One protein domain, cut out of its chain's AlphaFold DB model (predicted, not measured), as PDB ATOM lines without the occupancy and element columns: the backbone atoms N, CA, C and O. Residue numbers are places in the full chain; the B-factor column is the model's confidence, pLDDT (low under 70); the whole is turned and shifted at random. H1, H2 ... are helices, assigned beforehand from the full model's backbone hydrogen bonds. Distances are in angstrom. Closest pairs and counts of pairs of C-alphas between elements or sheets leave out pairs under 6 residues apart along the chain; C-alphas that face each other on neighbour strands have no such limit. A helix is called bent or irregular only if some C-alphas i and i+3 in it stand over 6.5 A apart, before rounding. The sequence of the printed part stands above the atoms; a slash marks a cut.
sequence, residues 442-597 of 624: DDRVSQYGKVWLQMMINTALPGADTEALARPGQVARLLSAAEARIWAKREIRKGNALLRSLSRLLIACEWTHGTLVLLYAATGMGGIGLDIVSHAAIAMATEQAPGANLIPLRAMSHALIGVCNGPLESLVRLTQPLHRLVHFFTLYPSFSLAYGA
ATOM      1  N   ASP A 442     137.191-100.836 353.374       86.31
ATOM      2  CA  ASP A 442     138.488-101.048 352.722       86.31
ATOM      3  C   ASP A 442     138.374-102.014 351.530       86.31
ATOM      4  O   ASP A 442     138.897-101.771 350.440       86.31
ATOM      5  N   ASP A 443     137.562-103.066 351.678       85.75
ATOM      6  CA  ASP A 443     137.325-104.033 350.606       85.75
ATOM      7  C   ASP A 443     136.676-103.401 349.368       85.75
ATOM      8  O   ASP A 443     137.018-103.757 348.232       85.75
ATOM      9  N   ARG A 444     135.788-102.432 349.586       88.56
ATOM     10  CA  ARG A 444     135.121-101.657 348.545       88.56
ATOM     11  C   ARG A 444     136.072-100.669 347.878       88.56
ATOM     12  O   ARG A 444     136.126-100.652 346.649       88.56
ATOM     13  N   VAL A 445     136.825 -99.889 348.657       88.31
ATOM     14  CA  VAL A 445     137.825 -98.946 348.124       88.31
ATOM     15  C   VAL A 445     138.835 -99.698 347.259       88.31
ATOM     16  O   VAL A 445     139.080 -99.310 346.119       88.31
ATOM     17  N   SER A 446     139.319-100.845 347.738       88.56
ATOM     18  CA  SER A 446     140.205-101.724 346.975       88.56
ATOM     19  C   SER A 446     139.555-102.255 345.689       88.56
ATOM     20  O   SER A 446     140.197-102.275 344.639       88.56
ATOM     21  N   GLN A 447     138.284-102.690 345.728       87.19
ATOM     22  CA  GLN A 447     137.600-103.173 344.519       87.19
ATOM     23  C   GLN A 447     137.402-102.065 343.485       87.19
ATOM     24  O   GLN A 447     137.718-102.287 342.318       87.19
ATOM     25  N   TYR A 448     136.908-100.897 343.893       89.38
ATOM     26  CA  TYR A 448     136.695 -99.785 342.970       89.38
ATOM     27  C   TYR A 448     138.015 -99.218 342.455       89.38
ATOM     28  O   TYR A 448     138.112 -98.956 341.263       89.38
ATOM     29  N   GLY A 449     139.053 -99.112 343.289       89.62
ATOM     30  CA  GLY A 449     140.382 -98.680 342.849       89.62
ATOM     31  C   GLY A 449     140.922 -99.541 341.703       89.62
ATOM     32  O   GLY A 449     141.412 -99.016 340.711       89.62
ATOM     33  N   LYS A 450     140.732-100.863 341.777       88.25
ATOM     34  CA  LYS A 450     141.096-101.787 340.693       88.25
ATOM     35  C   LYS A 450     140.222-101.636 339.443       88.25
ATOM     36  O   LYS A 450     140.755-101.676 338.342       88.25
ATOM     37  N   VAL A 451     138.906-101.434 339.600       87.12
ATOM     38  CA  VAL A 451     138.001-101.127 338.470       87.12
ATOM     39  C   VAL A 451     138.477 -99.874 337.735       87.12
ATOM     40  O   VAL A 451     138.579 -99.876 336.512       87.12
ATOM     41  N   TRP A 452     138.765 -98.810 338.484       87.25
ATOM     42  CA  TRP A 452     139.192 -97.529 337.932       87.25
ATOM     43  C   TRP A 452     140.562 -97.622 337.274       87.25
ATOM     44  O   TRP A 452     140.718 -97.141 336.158       87.25
ATOM     45  N   LEU A 453     141.524 -98.300 337.908       88.00
ATOM     46  CA  LEU A 453     142.827 -98.562 337.300       88.00
ATOM     47  C   LEU A 453     142.677 -99.338 335.985       88.00
ATOM     48  O   LEU A 453     143.278 -98.959 334.985       88.00
ATOM     49  N   GLN A 454     141.833-100.373 335.957       85.06
ATOM     50  CA  GLN A 454     141.573-101.115 334.727       85.06
ATOM     51  C   GLN A 454     140.937-100.227 333.650       85.06
ATOM     52  O   GLN A 454     141.326-100.306 332.489       85.06
ATOM     53  N   MET A 455     139.985 -99.366 334.021       84.81
ATOM     54  CA  MET A 455     139.363 -98.418 333.093       84.81
ATOM     55  C   MET A 455     140.395 -97.440 332.517       84.81
ATOM     56  O   MET A 455     140.387 -97.178 331.317       84.81
ATOM     57  N   MET A 456     141.307 -96.940 333.353       86.06
ATOM     58  CA  MET A 456     142.410 -96.080 332.923       86.06
ATOM     59  C   MET A 456     143.325 -96.804 331.934       86.06
ATOM     60  O   MET A 456     143.610 -96.256 330.872       86.06
ATOM     61  N   ILE A 457     143.721 -98.047 332.230       84.81
ATOM     62  CA  ILE A 457     144.553 -98.864 331.333       84.81
ATOM     63  C   ILE A 457     143.838 -99.102 330.000       84.81
ATOM     64  O   ILE A 457     144.428 -98.866 328.954       84.81
ATOM     65  N   ASN A 458     142.563 -99.492 330.016       84.38
ATOM     66  CA  ASN A 458     141.781 -99.713 328.795       84.38
ATOM     67  C   ASN A 458     141.542 -98.423 327.989       84.38
ATOM     68  O   ASN A 458     141.262 -98.481 326.792       84.38
ATOM     69  N   THR A 459     141.595 -97.261 328.645       83.81
ATOM     70  CA  THR A 459     141.505 -95.952 327.984       83.81
ATOM     71  C   THR A 459     142.840 -95.577 327.346       83.81
ATOM     72  O   THR A 459     142.858 -95.120 326.210       83.81
ATOM     73  N   ALA A 460     143.956 -95.815 328.040       84.19
ATOM     74  CA  ALA A 460     145.297 -95.559 327.517       84.19
ATOM     75  C   ALA A 460     145.702 -96.545 326.405       84.19
ATOM     76  O   ALA A 460     146.391 -96.167 325.463       84.19
ATOM     77  N   LEU A 461     145.275 -97.804 326.519       82.31
ATOM     78  CA  LEU A 461     145.617 -98.916 325.631       82.31
ATOM     79  C   LEU A 461     144.333 -99.668 325.233       82.31
ATOM     80  O   LEU A 461     144.029-100.725 325.796       82.31
ATOM     81  N   PRO A 462     143.535 -99.129 324.293       80.31
ATOM     82  CA  PRO A 462     142.304 -99.779 323.863       80.31
ATOM     83  C   PRO A 462     142.616-101.058 323.073       80.31
ATOM     84  O   PRO A 462     143.210-101.024 321.998       80.31
ATOM     85  N   GLY A 463     142.197-102.205 323.607       75.44
ATOM     86  CA  GLY A 463     142.262-103.493 322.915       75.44
ATOM     87  C   GLY A 463     141.085-103.705 321.956       75.44
ATOM     88  O   GLY A 463     140.032-103.081 322.103       75.44
ATOM     89  N   ALA A 464     141.224-104.644 321.015       74.19
ATOM     90  CA  ALA A 464     140.178-104.975 320.036       74.19
ATOM     91  C   ALA A 464     138.839-105.409 320.674       74.19
ATOM     92  O   ALA A 464     137.777-105.152 320.108       74.19
ATOM     93  N   ASP A 465     138.895-106.003 321.871       75.44
ATOM     94  CA  ASP A 465     137.734-106.494 322.627       75.44
ATOM     95  C   ASP A 465     137.174-105.470 323.640       75.44
ATOM     96  O   ASP A 465     136.295-105.801 324.438       75.44
ATOM     97  N   THR A 466     137.678-104.229 323.659       78.12
ATOM     98  CA  THR A 466     137.219-103.203 324.614       78.12
ATOM     99  C   THR A 466     135.948-102.498 324.127       78.12
ATOM    100  O   THR A 466     135.881-101.986 323.010       78.12
ATOM    101  N   GLU A 467     134.907-102.453 324.967       81.44
ATOM    102  CA  GLU A 467     133.667-101.725 324.657       81.44
ATOM    103  C   GLU A 467     133.732-100.270 325.149       81.44
ATOM    104  O   GLU A 467     134.141 -99.998 326.275       81.44
ATOM    105  N   ALA A 468     133.243 -99.314 324.356       82.50
ATOM    106  CA  ALA A 468     133.145 -97.926 324.804       82.50
ATOM    107  C   ALA A 468     132.054 -97.760 325.880       82.50
ATOM    108  O   ALA A 468     130.905 -98.162 325.669       82.50
ATOM    109  N   LEU A 469     132.395 -97.120 327.001       84.12
ATOM    110  CA  LEU A 469     131.502 -96.779 328.107       84.12
ATOM    111  C   LEU A 469     130.707 -95.507 327.775       84.12
ATOM    112  O   LEU A 469     130.966 -94.430 328.305       84.12
ATOM    113  N   ALA A 470     129.747 -95.633 326.863       82.94
ATOM    114  CA  ALA A 470     128.926 -94.514 326.392       82.94
ATOM    115  C   ALA A 470     127.506 -94.517 326.979       82.94
ATOM    116  O   ALA A 470     126.801 -93.512 326.911       82.94
ATOM    117  N   ARG A 471     127.045 -95.657 327.510       86.88
ATOM    118  CA  ARG A 471     125.664 -95.830 327.982       86.88
ATOM    119  C   ARG A 471     125.611 -96.067 329.490       86.88
ATOM    120  O   ARG A 471     126.398 -96.865 330.003       86.88
ATOM    121  N   PRO A 472     124.600 -95.523 330.194       83.44
ATOM    122  CA  PRO A 472     124.430 -95.754 331.630       83.44
ATOM    123  C   PRO A 472     124.250 -97.242 331.967       83.44
ATOM    124  O   PRO A 472     124.716 -97.704 333.003       83.44
ATOM    125  N   GLY A 473     123.658 -98.033 331.063       86.38
ATOM    126  CA  GLY A 473     123.522 -99.482 331.245       86.38
ATOM    127  C   GLY A 473     124.856-100.239 331.317       86.38
ATOM    128  O   GLY A 473     124.937-101.272 331.978       86.38
ATOM    129  N   GLN A 474     125.919 -99.729 330.687       85.69
ATOM    130  CA  GLN A 474     127.254-100.333 330.775       85.69
ATOM    131  C   GLN A 474     127.912-100.012 332.121       85.69
ATOM    132  O   GLN A 474     128.488-100.900 332.747       85.69
ATOM    133  N   VAL A 475     127.729 -98.783 332.619       84.69
ATOM    134  CA  VAL A 475     128.147 -98.388 333.974       84.69
ATOM    135  C   VAL A 475     127.429 -99.243 335.017       84.69
ATOM    136  O   VAL A 475     128.067 -99.788 335.915       84.69
ATOM    137  N   ALA A 476     126.117 -99.443 334.862       87.00
ATOM    138  CA  ALA A 476     125.339-100.301 335.751       87.00
ATOM    139  C   ALA A 476     125.889-101.736 335.788       87.00
ATOM    140  O   ALA A 476     126.050-102.292 336.872       87.00
ATOM    141  N   ARG A 477     126.256-102.307 334.630       84.75
ATOM    142  CA  ARG A 477     126.874-103.641 334.538       84.75
ATOM    143  C   ARG A 477     128.226-103.704 335.256       84.75
ATOM    144  O   ARG A 477     128.519-104.689 335.935       84.75
ATOM    145  N   LEU A 478     129.045-102.661 335.115       84.12
ATOM    146  CA  LEU A 478     130.343-102.560 335.782       84.12
ATOM    147  C   LEU A 478     130.183-102.521 337.308       84.12
ATOM    148  O   LEU A 478     130.809-103.316 338.015       84.12
ATOM    149  N   LEU A 479     129.306-101.643 337.803       86.56
ATOM    150  CA  LEU A 479     129.023-101.496 339.231       86.56
ATOM    151  C   LEU A 479     128.393-102.767 339.812       86.56
ATOM    152  O   LEU A 479     128.834-103.245 340.855       86.56
ATOM    153  N   SER A 480     127.426-103.376 339.116       85.94
ATOM    154  CA  SER A 480     126.802-104.623 339.570       85.94
ATOM    155  C   SER A 480     127.811-105.765 339.659       85.94
ATOM    156  O   SER A 480     127.787-106.537 340.615       85.94
ATOM    157  N   ALA A 481     128.738-105.853 338.699       84.88
ATOM    158  CA  ALA A 481     129.805-106.845 338.743       84.88
ATOM    159  C   ALA A 481     130.778-106.574 339.907       84.88
ATOM    160  O   ALA A 481     131.240-107.510 340.558       84.88
ATOM    161  N   ALA A 482     131.096-105.307 340.196       86.31
ATOM    162  CA  ALA A 482     131.935-104.941 341.337       86.31
ATOM    163  C   ALA A 482     131.278-105.327 342.677       86.31
ATOM    164  O   ALA A 482     131.908-106.006 343.490       86.31
ATOM    165  N   GLU A 483     130.003-104.987 342.874       88.50
ATOM    166  CA  GLU A 483     129.257-105.336 344.092       88.50
ATOM    167  C   GLU A 483     129.072-106.854 344.244       88.50
ATOM    168  O   GLU A 483     129.250-107.386 345.341       88.50
ATOM    169  N   ALA A 484     128.820-107.583 343.151       86.75
ATOM    170  CA  ALA A 484     128.760-109.046 343.174       86.75
ATOM    171  C   ALA A 484     130.088-109.676 343.635       86.75
ATOM    172  O   ALA A 484     130.084-110.635 344.409       86.75
ATOM    173  N   ARG A 485     131.236-109.115 343.227       86.25
ATOM    174  CA  ARG A 485     132.562-109.581 343.679       86.25
ATOM    175  C   ARG A 485     132.829-109.251 345.143       86.25
ATOM    176  O   ARG A 485     133.391-110.087 345.851       86.25
ATOM    177  N   ILE A 486     132.429-108.063 345.607       88.44
ATOM    178  CA  ILE A 486     132.497-107.705 347.034       88.44
ATOM    179  C   ILE A 486     131.692-108.730 347.833       88.44
ATOM    180  O   ILE A 486     132.221-109.339 348.765       88.44
ATOM    181  N   TRP A 487     130.453-108.990 347.413       88.94
ATOM    182  CA  TRP A 487     129.592-109.985 348.038       88.94
ATOM    183  C   TRP A 487     130.229-111.377 348.059       88.94
ATOM    184  O   TRP A 487     130.366-111.961 349.135       88.94
ATOM    185  N   ALA A 488     130.711-111.868 346.916       85.81
ATOM    186  CA  ALA A 488     131.330-113.188 346.815       85.81
ATOM    187  C   ALA A 488     132.555-113.319 347.735       85.81
ATOM    188  O   ALA A 488     132.688-114.315 348.446       85.81
ATOM    189  N   LYS A 489     133.422-112.298 347.806       86.69
ATOM    190  CA  LYS A 489     134.583-112.284 348.717       86.69
ATOM    191  C   LYS A 489     134.180-112.300 350.189       86.69
ATOM    192  O   LYS A 489     134.860-112.920 351.007       86.69
ATOM    193  N   ARG A 490     133.106-111.601 350.559       87.00
ATOM    194  CA  ARG A 490     132.562-111.641 351.927       87.00
ATOM    195  C   ARG A 490     131.994-113.025 352.239       87.00
ATOM    196  O   ARG A 490     132.276-113.575 353.296       87.00
ATOM    197  N   GLU A 491     131.287-113.637 351.298       87.62
ATOM    198  CA  GLU A 491     130.681-114.958 351.484       87.62
ATOM    199  C   GLU A 491     131.719-116.096 351.544       87.62
ATOM    200  O   GLU A 491     131.595-117.035 352.333       87.62
ATOM    201  N   ILE A 492     132.810-115.967 350.784       86.38
ATOM    202  CA  ILE A 492     133.997-116.825 350.887       86.38
ATOM    203  C   ILE A 492     134.607-116.747 352.296       86.38
ATOM    204  O   ILE A 492     134.913-117.789 352.881       86.38
ATOM    205  N   ARG A 493     134.739-115.535 352.860       84.31
ATOM    206  CA  ARG A 493     135.263-115.300 354.220       84.31
ATOM    207  C   ARG A 493     134.352-115.862 355.313       84.31
ATOM    208  O   ARG A 493     134.859-116.427 356.273       84.31
ATOM    209  N   LYS A 494     133.028-115.798 355.133       82.44
ATOM    210  CA  LYS A 494     132.053-116.439 356.040       82.44
ATOM    211  C   LYS A 494     132.108-117.967 356.032       82.44
ATOM    212  O   LYS A 494     131.487-118.603 356.874       82.44
ATOM    213  N   GLY A 495     132.832-118.565 355.086       84.19
ATOM    214  CA  GLY A 495     133.045-120.002 355.053       84.19
ATOM    215  C   GLY A 495     132.135-120.762 354.089       84.19
ATOM    216  O   GLY A 495     132.026-121.982 354.214       84.19
ATOM    217  N   ASN A 496     131.549-120.124 353.075       89.44
ATOM    218  CA  ASN A 496     130.831-120.866 352.037       89.44
ATOM    219  C   ASN A 496     131.799-121.797 351.271       89.44
ATOM    220  O   ASN A 496     132.740-121.343 350.612       89.44
ATOM    221  N   ALA A 497     131.612-123.114 351.404       90.25
ATOM    222  CA  ALA A 497     132.508-124.118 350.830       90.25
ATOM    223  C   ALA A 497     132.434-124.165 349.295       90.25
ATOM    224  O   ALA A 497     133.461-124.342 348.640       90.25
ATOM    225  N   LEU A 498     131.245-123.951 348.721       91.31
ATOM    226  CA  LEU A 498     131.032-123.964 347.276       91.31
ATOM    227  C   LEU A 498     131.750-122.790 346.612       91.31
ATOM    228  O   LEU A 498     132.536-123.000 345.693       91.31
ATOM    229  N   LEU A 499     131.561-121.573 347.129       87.50
ATOM    230  CA  LEU A 499     132.238-120.384 346.599       87.50
ATOM    231  C   LEU A 499     133.758-120.452 346.791       87.50
ATOM    232  O   LEU A 499     134.507-120.019 345.916       87.50
ATOM    233  N   ARG A 500     134.233-121.051 347.892       88.62
ATOM    234  CA  ARG A 500     135.665-121.316 348.105       88.62
ATOM    235  C   ARG A 500     136.242-122.288 347.081       88.62
ATOM    236  O   ARG A 500     137.353-122.081 346.597       88.62
ATOM    237  N   SER A 501     135.531-123.364 346.765       90.25
ATOM    238  CA  SER A 501     135.972-124.332 345.755       90.25
ATOM    239  C   SER A 501     135.913-123.743 344.348       90.25
ATOM    240  O   SER A 501     136.881-123.878 343.605       90.25
ATOM    241  N   LEU A 502     134.847-123.006 344.025       87.94
ATOM    242  CA  LEU A 502     134.710-122.301 342.753       87.94
ATOM    243  C   LEU A 502     135.827-121.269 342.562       87.94
ATOM    244  O   LEU A 502     136.474-121.258 341.523       87.94
ATOM    245  N   SER A 503     136.118-120.448 343.576       85.62
ATOM    246  CA  SER A 503     137.206-119.468 343.504       85.62
ATOM    247  C   SER A 503     138.568-120.130 343.279       85.62
ATOM    248  O   SER A 503     139.354-119.615 342.491       85.62
ATOM    249  N   ARG A 504     138.851-121.263 343.937       87.88
ATOM    250  CA  ARG A 504     140.101-122.014 343.727       87.88
ATOM    251  C   ARG A 504     140.197-122.581 342.313       87.88
ATOM    252  O   ARG A 504     141.264-122.502 341.717       87.88
ATOM    253  N   LEU A 505     139.094-123.109 341.783       86.38
ATOM    254  CA  LEU A 505     139.025-123.614 340.413       86.38
ATOM    255  C   LEU A 505     139.277-122.497 339.393       86.38
ATOM    256  O   LEU A 505     140.104-122.665 338.507       86.38
ATOM    257  N   LEU A 506     138.602-121.352 339.544       83.88
ATOM    258  CA  LEU A 506     138.748-120.215 338.634       83.88
ATOM    259  C   LEU A 506     140.185-119.680 338.626       83.88
ATOM    260  O   LEU A 506     140.746-119.475 337.555       83.88
ATOM    261  N   ILE A 507     140.795-119.533 339.806       84.31
ATOM    262  CA  ILE A 507     142.204-119.139 339.927       84.31
ATOM    263  C   ILE A 507     143.096-120.188 339.254       84.31
ATOM    264  O   ILE A 507     143.937-119.827 338.442       84.31
ATOM    265  N   ALA A 508     142.898-121.482 339.513       86.38
ATOM    266  CA  ALA A 508     143.694-122.525 338.870       86.38
ATOM    267  C   ALA A 508     143.601-122.461 337.335       86.38
ATOM    268  O   ALA A 508     144.629-122.523 336.672       86.38
ATOM    269  N   CYS A 509     142.403-122.266 336.775       84.25
ATOM    270  CA  CYS A 509     142.210-122.090 335.334       84.25
ATOM    271  C   CYS A 509     142.897-120.828 334.780       84.25
ATOM    272  O   CYS A 509     143.398-120.844 333.658       84.25
ATOM    273  N   GLU A 510     142.920-119.735 335.545       84.31
ATOM    274  CA  GLU A 510     143.604-118.497 335.155       84.31
ATOM    275  C   GLU A 510     145.120-118.698 335.096       84.31
ATOM    276  O   GLU A 510     145.754-118.370 334.093       84.31
ATOM    277  N   TRP A 511     145.688-119.312 336.136       86.69
ATOM    278  CA  TRP A 511     147.116-119.608 336.210       86.69
ATOM    279  C   TRP A 511     147.549-120.612 335.144       86.69
ATOM    280  O   TRP A 511     148.605-120.426 334.541       86.69
ATOM    281  N   THR A 512     146.753-121.649 334.868       86.88
ATOM    282  CA  THR A 512     147.088-122.615 333.813       86.88
ATOM    283  C   THR A 512     147.072-121.962 332.437       86.88
ATOM    284  O   THR A 512     148.028-122.141 331.686       86.88
ATOM    285  N   HIS A 513     146.056-121.151 332.119       86.00
ATOM    286  CA  HIS A 513     146.027-120.411 330.857       86.00
ATOM    287  C   HIS A 513     147.200-119.427 330.750       86.00
ATOM    288  O   HIS A 513     147.907-119.432 329.746       86.00
ATOM    289  N   GLY A 514     147.466-118.645 331.803       86.19
ATOM    290  CA  GLY A 514     148.589-117.705 331.837       86.19
ATOM    291  C   GLY A 514     149.946-118.392 331.670       86.19
ATOM    292  O   GLY A 514     150.792-117.905 330.927       86.19
ATOM    293  N   THR A 515     150.131-119.563 332.283       87.88
ATOM    294  CA  THR A 515     151.360-120.363 332.138       87.88
ATOM    295  C   THR A 515     151.524-120.878 330.709       87.88
ATOM    296  O   THR A 515     152.621-120.813 330.164       87.88
ATOM    297  N   LEU A 516     150.444-121.354 330.078       86.88
ATOM    298  CA  LEU A 516     150.474-121.814 328.686       86.88
ATOM    299  C   LEU A 516     150.782-120.673 327.711       86.88
ATOM    300  O   LEU A 516     151.589-120.856 326.804       86.88
ATOM    301  N   VAL A 517     150.187-119.493 327.916       86.19
ATOM    302  CA  VAL A 517     150.465-118.298 327.105       86.19
ATOM    303  C   VAL A 517     151.906-117.827 327.296       86.19
ATOM    304  O   VAL A 517     152.572-117.523 326.310       86.19
ATOM    305  N   LEU A 518     152.414-117.809 328.533       88.31
ATOM    306  CA  LEU A 518     153.807-117.453 328.815       88.31
ATOM    307  C   LEU A 518     154.772-118.429 328.137       88.31
ATOM    308  O   LEU A 518     155.745-117.998 327.528       88.31
ATOM    309  N   LEU A 519     154.491-119.731 328.220       88.38
ATOM    310  CA  LEU A 519     155.314-120.763 327.601       88.38
ATOM    311  C   LEU A 519     155.305-120.632 326.074       88.38
ATOM    312  O   LEU A 519     156.369-120.662 325.470       88.38
ATOM    313  N   TYR A 520     154.133-120.401 325.474       85.06
ATOM    314  CA  TYR A 520     153.989-120.128 324.041       85.06
ATOM    315  C   TYR A 520     154.744-118.860 323.602       85.06
ATOM    316  O   TYR A 520     155.441-118.860 322.589       85.06
ATOM    317  N   ALA A 521     154.655-117.776 324.377       85.25
ATOM    318  CA  ALA A 521     155.393-116.549 324.094       85.25
ATOM    319  C   ALA A 521     156.911-116.753 324.241       85.25
ATOM    320  O   ALA A 521     157.680-116.256 323.422       85.25
ATOM    321  N   ALA A 522     157.349-117.509 325.252       84.69
ATOM    322  CA  ALA A 522     158.756-117.816 325.484       84.69
ATOM    323  C   ALA A 522     159.350-118.680 324.363       84.69
ATOM    324  O   ALA A 522     160.456-118.393 323.905       84.69
ATOM    325  N   THR A 523     158.624-119.691 323.873       82.62
ATOM    326  CA  THR A 523     159.063-120.496 322.723       82.62
ATOM    327  C   THR A 523     159.065-119.686 321.425       82.62
ATOM    328  O   THR A 523     159.981-119.842 320.618       82.62
ATOM    329  N   GLY A 524     158.113-118.764 321.250       80.31
ATOM    330  CA  GLY A 524     158.113-117.795 320.150       80.31
ATOM    331  C   GLY A 524     159.327-116.856 320.175       80.31
ATOM    332  O   GLY A 524     160.046-116.753 319.182       80.31
ATOM    333  N   MET A 525     159.609-116.221 321.318       80.88
ATOM    334  CA  MET A 525     160.779-115.344 321.492       80.88
ATOM    335  C   MET A 525     162.103-116.105 321.362       80.88
ATOM    336  O   MET A 525     163.047-115.589 320.767       80.88
ATOM    337  N   GLY A 526     162.170-117.340 321.872       80.44
ATOM    338  CA  GLY A 526     163.325-118.219 321.697       80.44
ATOM    339  C   GLY A 526     163.607-118.510 320.224       80.44
ATOM    340  O   GLY A 526     164.767-118.503 319.820       80.44
ATOM    341  N   GLY A 527     162.560-118.676 319.409       77.88
ATOM    342  CA  GLY A 527     162.701-118.818 317.962       77.88
ATOM    343  C   GLY A 527     163.284-117.585 317.283       77.88
ATOM    344  O   GLY A 527     164.256-117.709 316.547       77.88
ATOM    345  N   ILE A 528     162.783-116.394 317.617       78.44
ATOM    346  CA  ILE A 528     163.327-115.128 317.095       78.44
ATOM    347  C   ILE A 528     164.800-114.955 317.508       78.44
ATOM    348  O   ILE A 528     165.629-114.547 316.700       78.44
ATOM    349  N   GLY A 529     165.150-115.304 318.750       78.12
ATOM    350  CA  GLY A 529     166.534-115.258 319.228       78.12
ATOM    351  C   GLY A 529     167.463-116.214 318.471       78.12
ATOM    352  O   GLY A 529     168.556-115.820 318.066       78.12
ATOM    353  N   LEU A 530     167.016-117.449 318.228       75.44
ATOM    354  CA  LEU A 530     167.739-118.438 317.416       75.44
ATOM    355  C   LEU A 530     167.894-117.985 315.956       75.44
ATOM    356  O   LEU A 530     168.945-118.219 315.357       75.44
ATOM    357  N   ASP A 531     166.905-117.290 315.399       74.00
ATOM    358  CA  ASP A 531     166.986-116.713 314.055       74.00
ATOM    359  C   ASP A 531     168.031-115.600 313.977       74.00
ATOM    360  O   ASP A 531     168.854-115.600 313.063       74.00
ATOM    361  N   ILE A 532     168.070-114.703 314.964       80.06
ATOM    362  CA  ILE A 532     169.073-113.630 315.034       80.06
ATOM    363  C   ILE A 532     170.488-114.217 315.158       80.06
ATOM    364  O   ILE A 532     171.388-113.822 314.416       80.06
ATOM    365  N   VAL A 533     170.686-115.190 316.057       78.12
ATOM    366  CA  VAL A 533     171.996-115.829 316.275       78.12
ATOM    367  C   VAL A 533     172.427-116.643 315.058       78.12
ATOM    368  O   VAL A 533     173.590-116.575 314.668       78.12
ATOM    369  N   SER A 534     171.513-117.385 314.426       70.94
ATOM    370  CA  SER A 534     171.837-118.150 313.217       70.94
ATOM    371  C   SER A 534     172.166-117.237 312.035       70.94
ATOM    372  O   SER A 534     173.119-117.520 311.316       70.94
ATOM    373  N   HIS A 535     171.468-116.109 311.868       75.00
ATOM    374  CA  HIS A 535     171.820-115.099 310.866       75.00
ATOM    375  C   HIS A 535     173.202-114.480 311.116       75.00
ATOM    376  O   HIS A 535     173.986-114.371 310.176       75.00
ATOM    377  N   ALA A 536     173.522-114.129 312.366       76.44
ATOM    378  CA  ALA A 536     174.836-113.598 312.728       76.44
ATOM    379  C   ALA A 536     175.956-114.635 312.519       76.44
ATOM    380  O   ALA A 536     176.993-114.322 311.943       76.44
ATOM    381  N   ALA A 537     175.727-115.890 312.919       70.44
ATOM    382  CA  ALA A 537     176.691-116.976 312.752       70.44
ATOM    383  C   ALA A 537     176.936-117.322 311.277       70.44
ATOM    384  O   ALA A 537     178.076-117.565 310.893       70.44
ATOM    385  N   ILE A 538     175.889-117.312 310.441       69.38
ATOM    386  CA  ILE A 538     176.023-117.509 308.992       69.38
ATOM    387  C   ILE A 538     176.825-116.357 308.377       69.38
ATOM    388  O   ILE A 538     177.744-116.637 307.618       69.38
ATOM    389  N   ALA A 539     176.542-115.100 308.743       72.44
ATOM    390  CA  ALA A 539     177.277-113.938 308.238       72.44
ATOM    391  C   ALA A 539     178.780-114.001 308.573       72.44
ATOM    392  O   ALA A 539     179.618-113.824 307.689       72.44
ATOM    393  N   MET A 540     179.128-114.352 309.817       69.25
ATOM    394  CA  MET A 540     180.529-114.530 310.223       69.25
ATOM    395  C   MET A 540     181.191-115.741 309.546       69.25
ATOM    396  O   MET A 540     182.341-115.669 309.120       69.25
ATOM    397  N   ALA A 541     180.473-116.859 309.400       65.06
ATOM    398  CA  ALA A 541     181.003-118.057 308.746       65.06
ATOM    399  C   ALA A 541     181.243-117.851 307.241       65.06
ATOM    400  O   ALA A 541     182.214-118.387 306.706       65.06
ATOM    401  N   THR A 542     180.403-117.060 306.563       62.75
ATOM    402  CA  THR A 542     180.596-116.710 305.146       62.75
ATOM    403  C   THR A 542     181.811-115.816 304.908       62.75
ATOM    404  O   THR A 542     182.414-115.922 303.843       62.75
ATOM    405  N   GLU A 543     182.207-114.991 305.885       65.00
ATOM    406  CA  GLU A 543     183.449-114.203 305.814       65.00
ATOM    407  C   GLU A 543     184.702-115.069 306.025       65.00
ATOM    408  O   GLU A 543     185.724-114.843 305.380       65.00
ATOM    409  N   GLN A 544     184.627-116.085 306.893       66.25
ATOM    410  CA  GLN A 544     185.777-116.926 307.246       66.25
ATOM    411  C   GLN A 544     186.029-118.088 306.263       66.25
ATOM    412  O   GLN A 544     187.175-118.508 306.092       66.25
ATOM    413  N   ALA A 545     184.977-118.649 305.651       59.78
ATOM    414  CA  ALA A 545     185.065-119.793 304.737       59.78
ATOM    415  C   ALA A 545     183.927-119.772 303.688       59.78
ATOM    416  O   ALA A 545     182.815-120.241 303.967       59.78
ATOM    417  N   PRO A 546     184.178-119.280 302.459       55.81
ATOM    418  CA  PRO A 546     183.174-119.245 301.397       55.81
ATOM    419  C   PRO A 546     182.890-120.669 300.883       55.81
ATOM    420  O   PRO A 546     183.577-121.175 300.002       55.81
ATOM    421  N   GLY A 547     181.897-121.346 301.472       59.12
ATOM    422  CA  GLY A 547     181.456-122.685 301.044       59.12
ATOM    423  C   GLY A 547     180.849-123.590 302.125       59.12
ATOM    424  O   GLY A 547     180.362-124.674 301.804       59.12
ATOM    425  N   ALA A 548     180.850-123.190 303.402       60.44
ATOM    426  CA  ALA A 548     180.271-123.999 304.476       60.44
ATOM    427  C   ALA A 548     178.724-123.953 304.472       60.44
ATOM    428  O   ALA A 548     178.111-122.917 304.726       60.44
ATOM    429  N   ASN A 549     178.070-125.095 304.231       62.84
ATOM    430  CA  ASN A 549     176.607-125.226 304.267       62.84
ATOM    431  C   ASN A 549     176.076-125.314 305.715       62.84
ATOM    432  O   ASN A 549     175.851-126.408 306.231       62.84
ATOM    433  N   LEU A 550     175.823-124.172 306.373       61.97
ATOM    434  CA  LEU A 550     175.189-124.103 307.713       61.97
ATOM    435  C   LEU A 550     173.643-124.197 307.703       61.97
ATOM    436  O   LEU A 550     172.997-124.160 308.750       61.97
ATOM    437  N   ILE A 551     173.042-124.386 306.527       63.66
ATOM    438  CA  ILE A 551     171.598-124.583 306.304       63.66
ATOM    439  C   ILE A 551     170.963-125.687 307.199       63.66
ATOM    440  O   ILE A 551     169.845-125.471 307.681       63.66
ATOM    441  N   PRO A 552     171.627-126.828 307.506       69.62
ATOM    442  CA  PRO A 552     171.022-127.910 308.296       69.62
ATOM    443  C   PRO A 552     170.709-127.522 309.746       69.62
ATOM    444  O   PRO A 552     169.683-127.929 310.286       69.62
ATOM    445  N   LEU A 553     171.563-126.707 310.375       64.25
ATOM    446  CA  LEU A 553     171.402-126.303 311.778       64.25
ATOM    447  C   LEU A 553     170.192-125.382 311.966       64.25
ATOM    448  O   LEU A 553     169.446-125.524 312.936       64.25
ATOM    449  N   ARG A 554     169.958-124.488 311.001       66.19
ATOM    450  CA  ARG A 554     168.796-123.596 310.980       66.19
ATOM    451  C   ARG A 554     167.495-124.357 310.715       66.19
ATOM    452  O   ARG A 554     166.483-124.110 311.363       66.19
ATOM    453  N   ALA A 555     167.512-125.327 309.801       71.44
ATOM    454  CA  ALA A 555     166.348-126.181 309.563       71.44
ATOM    455  C   ALA A 555     165.988-127.020 310.807       71.44
ATOM    456  O   ALA A 555     164.813-127.143 311.152       71.44
ATOM    457  N   MET A 556     166.992-127.543 311.522       73.50
ATOM    458  CA  MET A 556     166.789-128.285 312.770       73.50
ATOM    459  C   MET A 556     166.229-127.411 313.902       73.50
ATOM    460  O   MET A 556     165.333-127.868 314.616       73.50
ATOM    461  N   SER A 557     166.698-126.166 314.068       70.56
ATOM    462  CA  SER A 557     166.167-125.260 315.100       70.56
ATOM    463  C   SER A 557     164.702-124.900 314.836       70.56
ATOM    464  O   SER A 557     163.871-125.051 315.735       70.56
ATOM    465  N   HIS A 558     164.351-124.523 313.602       72.69
ATOM    466  CA  HIS A 558     162.963-124.239 313.222       72.69
ATOM    467  C   HIS A 558     162.050-125.465 313.377       72.69
ATOM    468  O   HIS A 558     160.918-125.324 313.845       72.69
ATOM    469  N   ALA A 559     162.535-126.668 313.046       76.75
ATOM    470  CA  ALA A 559     161.776-127.904 313.234       76.75
ATOM    471  C   ALA A 559     161.503-128.192 314.721       76.75
ATOM    472  O   ALA A 559     160.367-128.491 315.088       76.75
ATOM    473  N   LEU A 560     162.506-128.037 315.596       74.69
ATOM    474  CA  LEU A 560     162.348-128.210 317.047       74.69
ATOM    475  C   LEU A 560     161.375-127.186 317.652       74.69
ATOM    476  O   LEU A 560     160.526-127.545 318.470       74.69
ATOM    477  N   ILE A 561     161.448-125.927 317.216       77.62
ATOM    478  CA  ILE A 561     160.519-124.873 317.649       77.62
ATOM    479  C   ILE A 561     159.094-125.174 317.168       77.62
ATOM    480  O   ILE A 561     158.147-125.026 317.941       77.62
ATOM    481  N   GLY A 562     158.926-125.647 315.929       76.25
ATOM    482  CA  GLY A 562     157.628-126.046 315.376       76.25
ATOM    483  C   GLY A 562     156.972-127.200 316.142       76.25
ATOM    484  O   GLY A 562     155.770-127.148 316.415       76.25
ATOM    485  N   VAL A 563     157.765-128.193 316.568       80.88
ATOM    486  CA  VAL A 563     157.302-129.325 317.396       80.88
ATOM    487  C   VAL A 563     156.789-128.858 318.762       80.88
ATOM    488  O   VAL A 563     155.827-129.427 319.273       80.88
ATOM    489  N   CYS A 564     157.378-127.808 319.339       76.88
ATOM    490  CA  CYS A 564     156.937-127.247 320.619       76.88
ATOM    491  C   CYS A 564     155.761-126.264 320.470       76.88
ATOM    492  O   CYS A 564     154.823-126.299 321.268       76.88
ATOM    493  N   ASN A 565     155.775-125.407 319.444       80.31
ATOM    494  CA  ASN A 565     154.778-124.349 319.266       80.31
ATOM    495  C   ASN A 565     153.392-124.882 318.884       80.31
ATOM    496  O   ASN A 565     152.401-124.389 319.417       80.31
ATOM    497  N   GLY A 566     153.297-125.902 318.023       83.44
ATOM    498  CA  GLY A 566     152.004-126.450 317.585       83.44
ATOM    499  C   GLY A 566     151.137-127.009 318.731       83.44
ATOM    500  O   GLY A 566     149.967-126.628 318.866       83.44
ATOM    501  N   PRO A 567     151.684-127.880 319.605       87.00
ATOM    502  CA  PRO A 567     150.979-128.365 320.790       87.00
ATOM    503  C   PRO A 567     150.623-127.246 321.774       87.00
ATOM    504  O   PRO A 567     149.509-127.231 322.301       87.00
ATOM    505  N   LEU A 568     151.531-126.289 322.003       83.44
ATOM    506  CA  LEU A 568     151.282-125.159 322.903       83.44
ATOM    507  C   LEU A 568     150.158-124.261 322.395       83.44
ATOM    508  O   LEU A 568     149.256-123.925 323.158       83.44
ATOM    509  N   GLU A 569     150.151-123.942 321.105       85.38
ATOM    510  CA  GLU A 569     149.081-123.172 320.479       85.38
ATOM    511  C   GLU A 569     147.727-123.885 320.613       85.38
ATOM    512  O   GLU A 569     146.718-123.270 320.972       85.38
ATOM    513  N   SER A 570     147.707-125.203 320.409       87.00
ATOM    514  CA  SER A 570     146.503-126.024 320.577       87.00
ATOM    515  C   SER A 570     145.995-126.014 322.026       87.00
ATOM    516  O   SER A 570     144.790-125.900 322.260       87.00
ATOM    517  N   LEU A 571     146.899-126.071 323.010       85.81
ATOM    518  CA  LEU A 571     146.566-125.994 324.437       85.81
ATOM    519  C   LEU A 571     146.073-124.598 324.853       85.81
ATOM    520  O   LEU A 571     145.121-124.485 325.635       85.81
ATOM    521  N   VAL A 572     146.662-123.530 324.311       85.69
ATOM    522  CA  VAL A 572     146.190-122.152 324.524       85.69
ATOM    523  C   VAL A 572     144.778-121.988 323.959       85.69
ATOM    524  O   VAL A 572     143.892-121.508 324.670       85.69
ATOM    525  N   ARG A 573     144.523-122.471 322.736       84.88
ATOM    526  CA  ARG A 573     143.187-122.447 322.110       84.88
ATOM    527  C   ARG A 573     142.161-123.269 322.897       84.88
ATOM    528  O   ARG A 573     141.036-122.812 323.093       84.88
ATOM    529  N   LEU A 574     142.545-124.443 323.407       87.19
ATOM    530  CA  LEU A 574     141.674-125.296 324.227       87.19
ATOM    531  C   LEU A 574     141.285-124.629 325.556       87.19
ATOM    532  O   LEU A 574     140.156-124.775 326.026       87.19
ATOM    533  N   THR A 575     142.214-123.893 326.169       83.69
ATOM    534  CA  THR A 575     141.988-123.218 327.458       83.69
ATOM    535  C   THR A 575     141.343-121.839 327.318       83.69
ATOM    536  O   THR A 575     140.779-121.331 328.286       83.69
ATOM    537  N   GLN A 576     141.324-121.259 326.118       79.88
ATOM    538  CA  GLN A 576     140.722-119.959 325.822       79.88
ATOM    539  C   GLN A 576     139.229-119.814 326.202       79.88
ATOM    540  O   GLN A 576     138.880-118.798 326.807       79.88
ATOM    541  N   PRO A 577     138.311-120.766 325.919       80.25
ATOM    542  CA  PRO A 577     136.909-120.634 326.337       80.25
ATOM    543  C   PRO A 577     136.744-120.683 327.861       80.25
ATOM    544  O   PRO A 577     135.945-119.933 328.423       80.25
ATOM    545  N   LEU A 578     137.539-121.519 328.540       75.81
ATOM    546  CA  LEU A 578     137.612-121.558 330.001       75.81
ATOM    547  C   LEU A 578     138.147-120.237 330.551       75.81
ATOM    548  O   LEU A 578     137.574-119.706 331.496       75.81
ATOM    549  N   HIS A 579     139.172-119.663 329.923       74.50
ATOM    550  CA  HIS A 579     139.692-118.353 330.287       74.50
ATOM    551  C   HIS A 579     138.647-117.246 330.103       74.50
ATOM    552  O   HIS A 579     138.500-116.417 330.988       74.50
ATOM    553  N   ARG A 580     137.849-117.256 329.028       71.69
ATOM    554  CA  ARG A 580     136.749-116.287 328.838       71.69
ATOM    555  C   ARG A 580     135.663-116.415 329.906       71.69
ATOM    556  O   ARG A 580     135.166-115.404 330.400       71.69
ATOM    557  N   LEU A 581     135.315-117.644 330.290       71.38
ATOM    558  CA  LEU A 581     134.409-117.891 331.414       71.38
ATOM    559  C   LEU A 581     135.007-117.384 332.727       71.38
ATOM    560  O   LEU A 581     134.330-116.688 333.477       71.38
ATOM    561  N   VAL A 582     136.279-117.679 332.987       73.19
ATOM    562  CA  VAL A 582     136.997-117.189 334.168       73.19
ATOM    563  C   VAL A 582     137.029-115.668 334.177       73.19
ATOM    564  O   VAL A 582     136.605-115.082 335.161       73.19
ATOM    565  N   HIS A 583     137.382-115.030 333.064       68.94
ATOM    566  CA  HIS A 583     137.415-113.580 332.895       68.94
ATOM    567  C   HIS A 583     136.058-112.928 333.191       68.94
ATOM    568  O   HIS A 583     136.009-111.844 333.768       68.94
ATOM    569  N   PHE A 584     134.943-113.585 332.860       65.94
ATOM    570  CA  PHE A 584     133.611-113.100 333.226       65.94
ATOM    571  C   PHE A 584     133.393-113.065 334.750       65.94
ATOM    572  O   PHE A 584     132.768-112.139 335.271       65.94
ATOM    573  N   PHE A 585     133.928-114.047 335.480       65.50
ATOM    574  CA  PHE A 585     133.759-114.166 336.930       65.50
ATOM    575  C   PHE A 585     134.853-113.455 337.748       65.50
ATOM    576  O   PHE A 585     134.555-112.908 338.814       65.50
ATOM    577  N   THR A 586     136.104-113.447 337.285       66.00
ATOM    578  CA  THR A 586     137.278-112.988 338.044       66.00
ATOM    579  C   THR A 586     137.752-111.599 337.631       66.00
ATOM    580  O   THR A 586     138.056-110.793 338.514       66.00
ATOM    581  N   LEU A 587     137.739-111.274 336.335       67.06
ATOM    582  CA  LEU A 587     138.301-110.034 335.791       67.06
ATOM    583  C   LEU A 587     137.233-108.969 335.536       67.06
ATOM    584  O   LEU A 587     136.034-109.249 335.476       67.06
ATOM    585  N   TYR A 588     137.663-107.711 335.455       70.12
ATOM    586  CA  TYR A 588     136.776-106.583 335.186       70.12
ATOM    587  C   TYR A 588     136.261-106.655 333.748       70.12
ATOM    588  O   TYR A 588     137.032-106.988 332.851       70.12
ATOM    589  N   PRO A 589     134.980-106.337 333.493       71.19
ATOM    590  CA  PRO A 589     134.535-106.191 332.122       71.19
ATOM    591  C   PRO A 589     135.332-105.057 331.464       71.19
ATOM    592  O   PRO A 589     135.491-103.979 332.046       71.19
ATOM    593  N   SER A 590     135.857-105.333 330.277       76.88
ATOM    594  CA  SER A 590     136.775-104.443 329.577       76.88
ATOM    595  C   SER A 590     136.008-103.308 328.908       76.88
ATOM    596  O   SER A 590     135.409-103.482 327.848       76.88
ATOM    597  N   PHE A 591     136.019-102.141 329.544       80.75
ATOM    598  CA  PHE A 591     135.437-100.914 329.009       80.75
ATOM    599  C   PHE A 591     136.502 -99.837 328.813       80.75
ATOM    600  O   PHE A 591     137.481 -99.825 329.554       80.75
ATOM    601  N   SER A 592     136.288 -98.932 327.860       84.69
ATOM    602  CA  SER A 592     137.131 -97.759 327.596       84.69
ATOM    603  C   SER A 592     136.271 -96.493 327.517       84.69
ATOM    604  O   SER A 592     135.107 -96.562 327.114       84.69
ATOM    605  N   LEU A 593     136.789 -95.334 327.930       82.88
ATOM    606  CA  LEU A 593     136.065 -94.065 327.803       82.88
ATOM    607  C   LEU A 593     136.136 -93.568 326.357       82.88
ATOM    608  O   LEU A 593     137.203 -93.534 325.754       82.88
ATOM    609  N   ALA A 594     135.001 -93.145 325.802       76.69
ATOM    610  CA  ALA A 594     134.998 -92.492 324.500       76.69
ATOM    611  C   ALA A 594     135.666 -91.109 324.625       76.69
ATOM    612  O   ALA A 594     135.059 -90.179 325.153       76.69
ATOM    613  N   TYR A 595     136.912 -90.987 324.163       59.06
ATOM    614  CA  TYR A 595     137.615 -89.713 324.010       59.06
ATOM    615  C   TYR A 595     137.646 -89.348 322.521       59.06
ATOM    616  O   TYR A 595     138.194 -90.095 321.717       59.06
ATOM    617  N   GLY A 596     137.048 -88.213 322.153       50.78
ATOM    618  CA  GLY A 596     137.020 -87.715 320.771       50.78
ATOM    619  C   GLY A 596     135.684 -87.933 320.054       50.78
ATOM    620  O   GLY A 596     134.989 -88.925 320.268       50.78
ATOM    621  N   ALA A 597     135.304 -86.940 319.248       41.84
ATOM    622  CA  ALA A 597     134.046 -86.827 318.511       41.84
ATOM    623  C   ALA A 597     133.711 -88.082 317.669       41.84
ATOM    624  O   ALA A 597     134.609 -88.843 317.311       41.84
TER     625      ALA A 597
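This is residues 442 to 597 of the 624 residues of a protein of Ostreococcus tauri (UniProt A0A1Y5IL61). A long helical hairpin, H3 with H4a folded back beside it, has a head at one end, where H2 turns off H3, H1 folds back on H2, and arm H4b packs on H3. The 156 printed residues hold four named helices, H1 to H4 in order: all helix, extended, radius of gyration of the C-alphas 23.4 A, spans 72 by 48 by 26 A.

H3, residues 497 to 544, touches H4a, residues 551 to 574, with residues 513 to 534 alone, at a shallow tilt of 15 degrees, opposite ways; the closest C-alphas, Tyr 520 and Leu 568, are 5.8 A apart. H4, residues 551 to 586, was assigned as one helix by its hydrogen bonds but is bent, C-alphas 574 and 577 being 7.0 A apart. H4b, residues 577 to 586, touches H3, closest at C-alphas Val 582 and Leu 506, 5.7 A. H2, residues 472 to 493, touches H3, closest at C-alphas Ile 492 and Arg 500, 5.5 A. H1, residues 442 to 460, and H2 form a hairpin, closest at C-alphas Gln 447 and Ala 482, 6.7 A. Every O i to N i+4 pair is within hydrogen-bond range in H1, H2, H3 and H4b; in H4a, 19 of 20.

H3 is 69.2 A long, from C-alpha 497 at (132.508, -124.118, 350.830) to C-alpha 544 at (185.777, -116.926, 307.246); H4a is 34.9 A.

The printed part has no cut; link H1 to H2 is long. Residues 540 to 554 are among those under pLDDT 70.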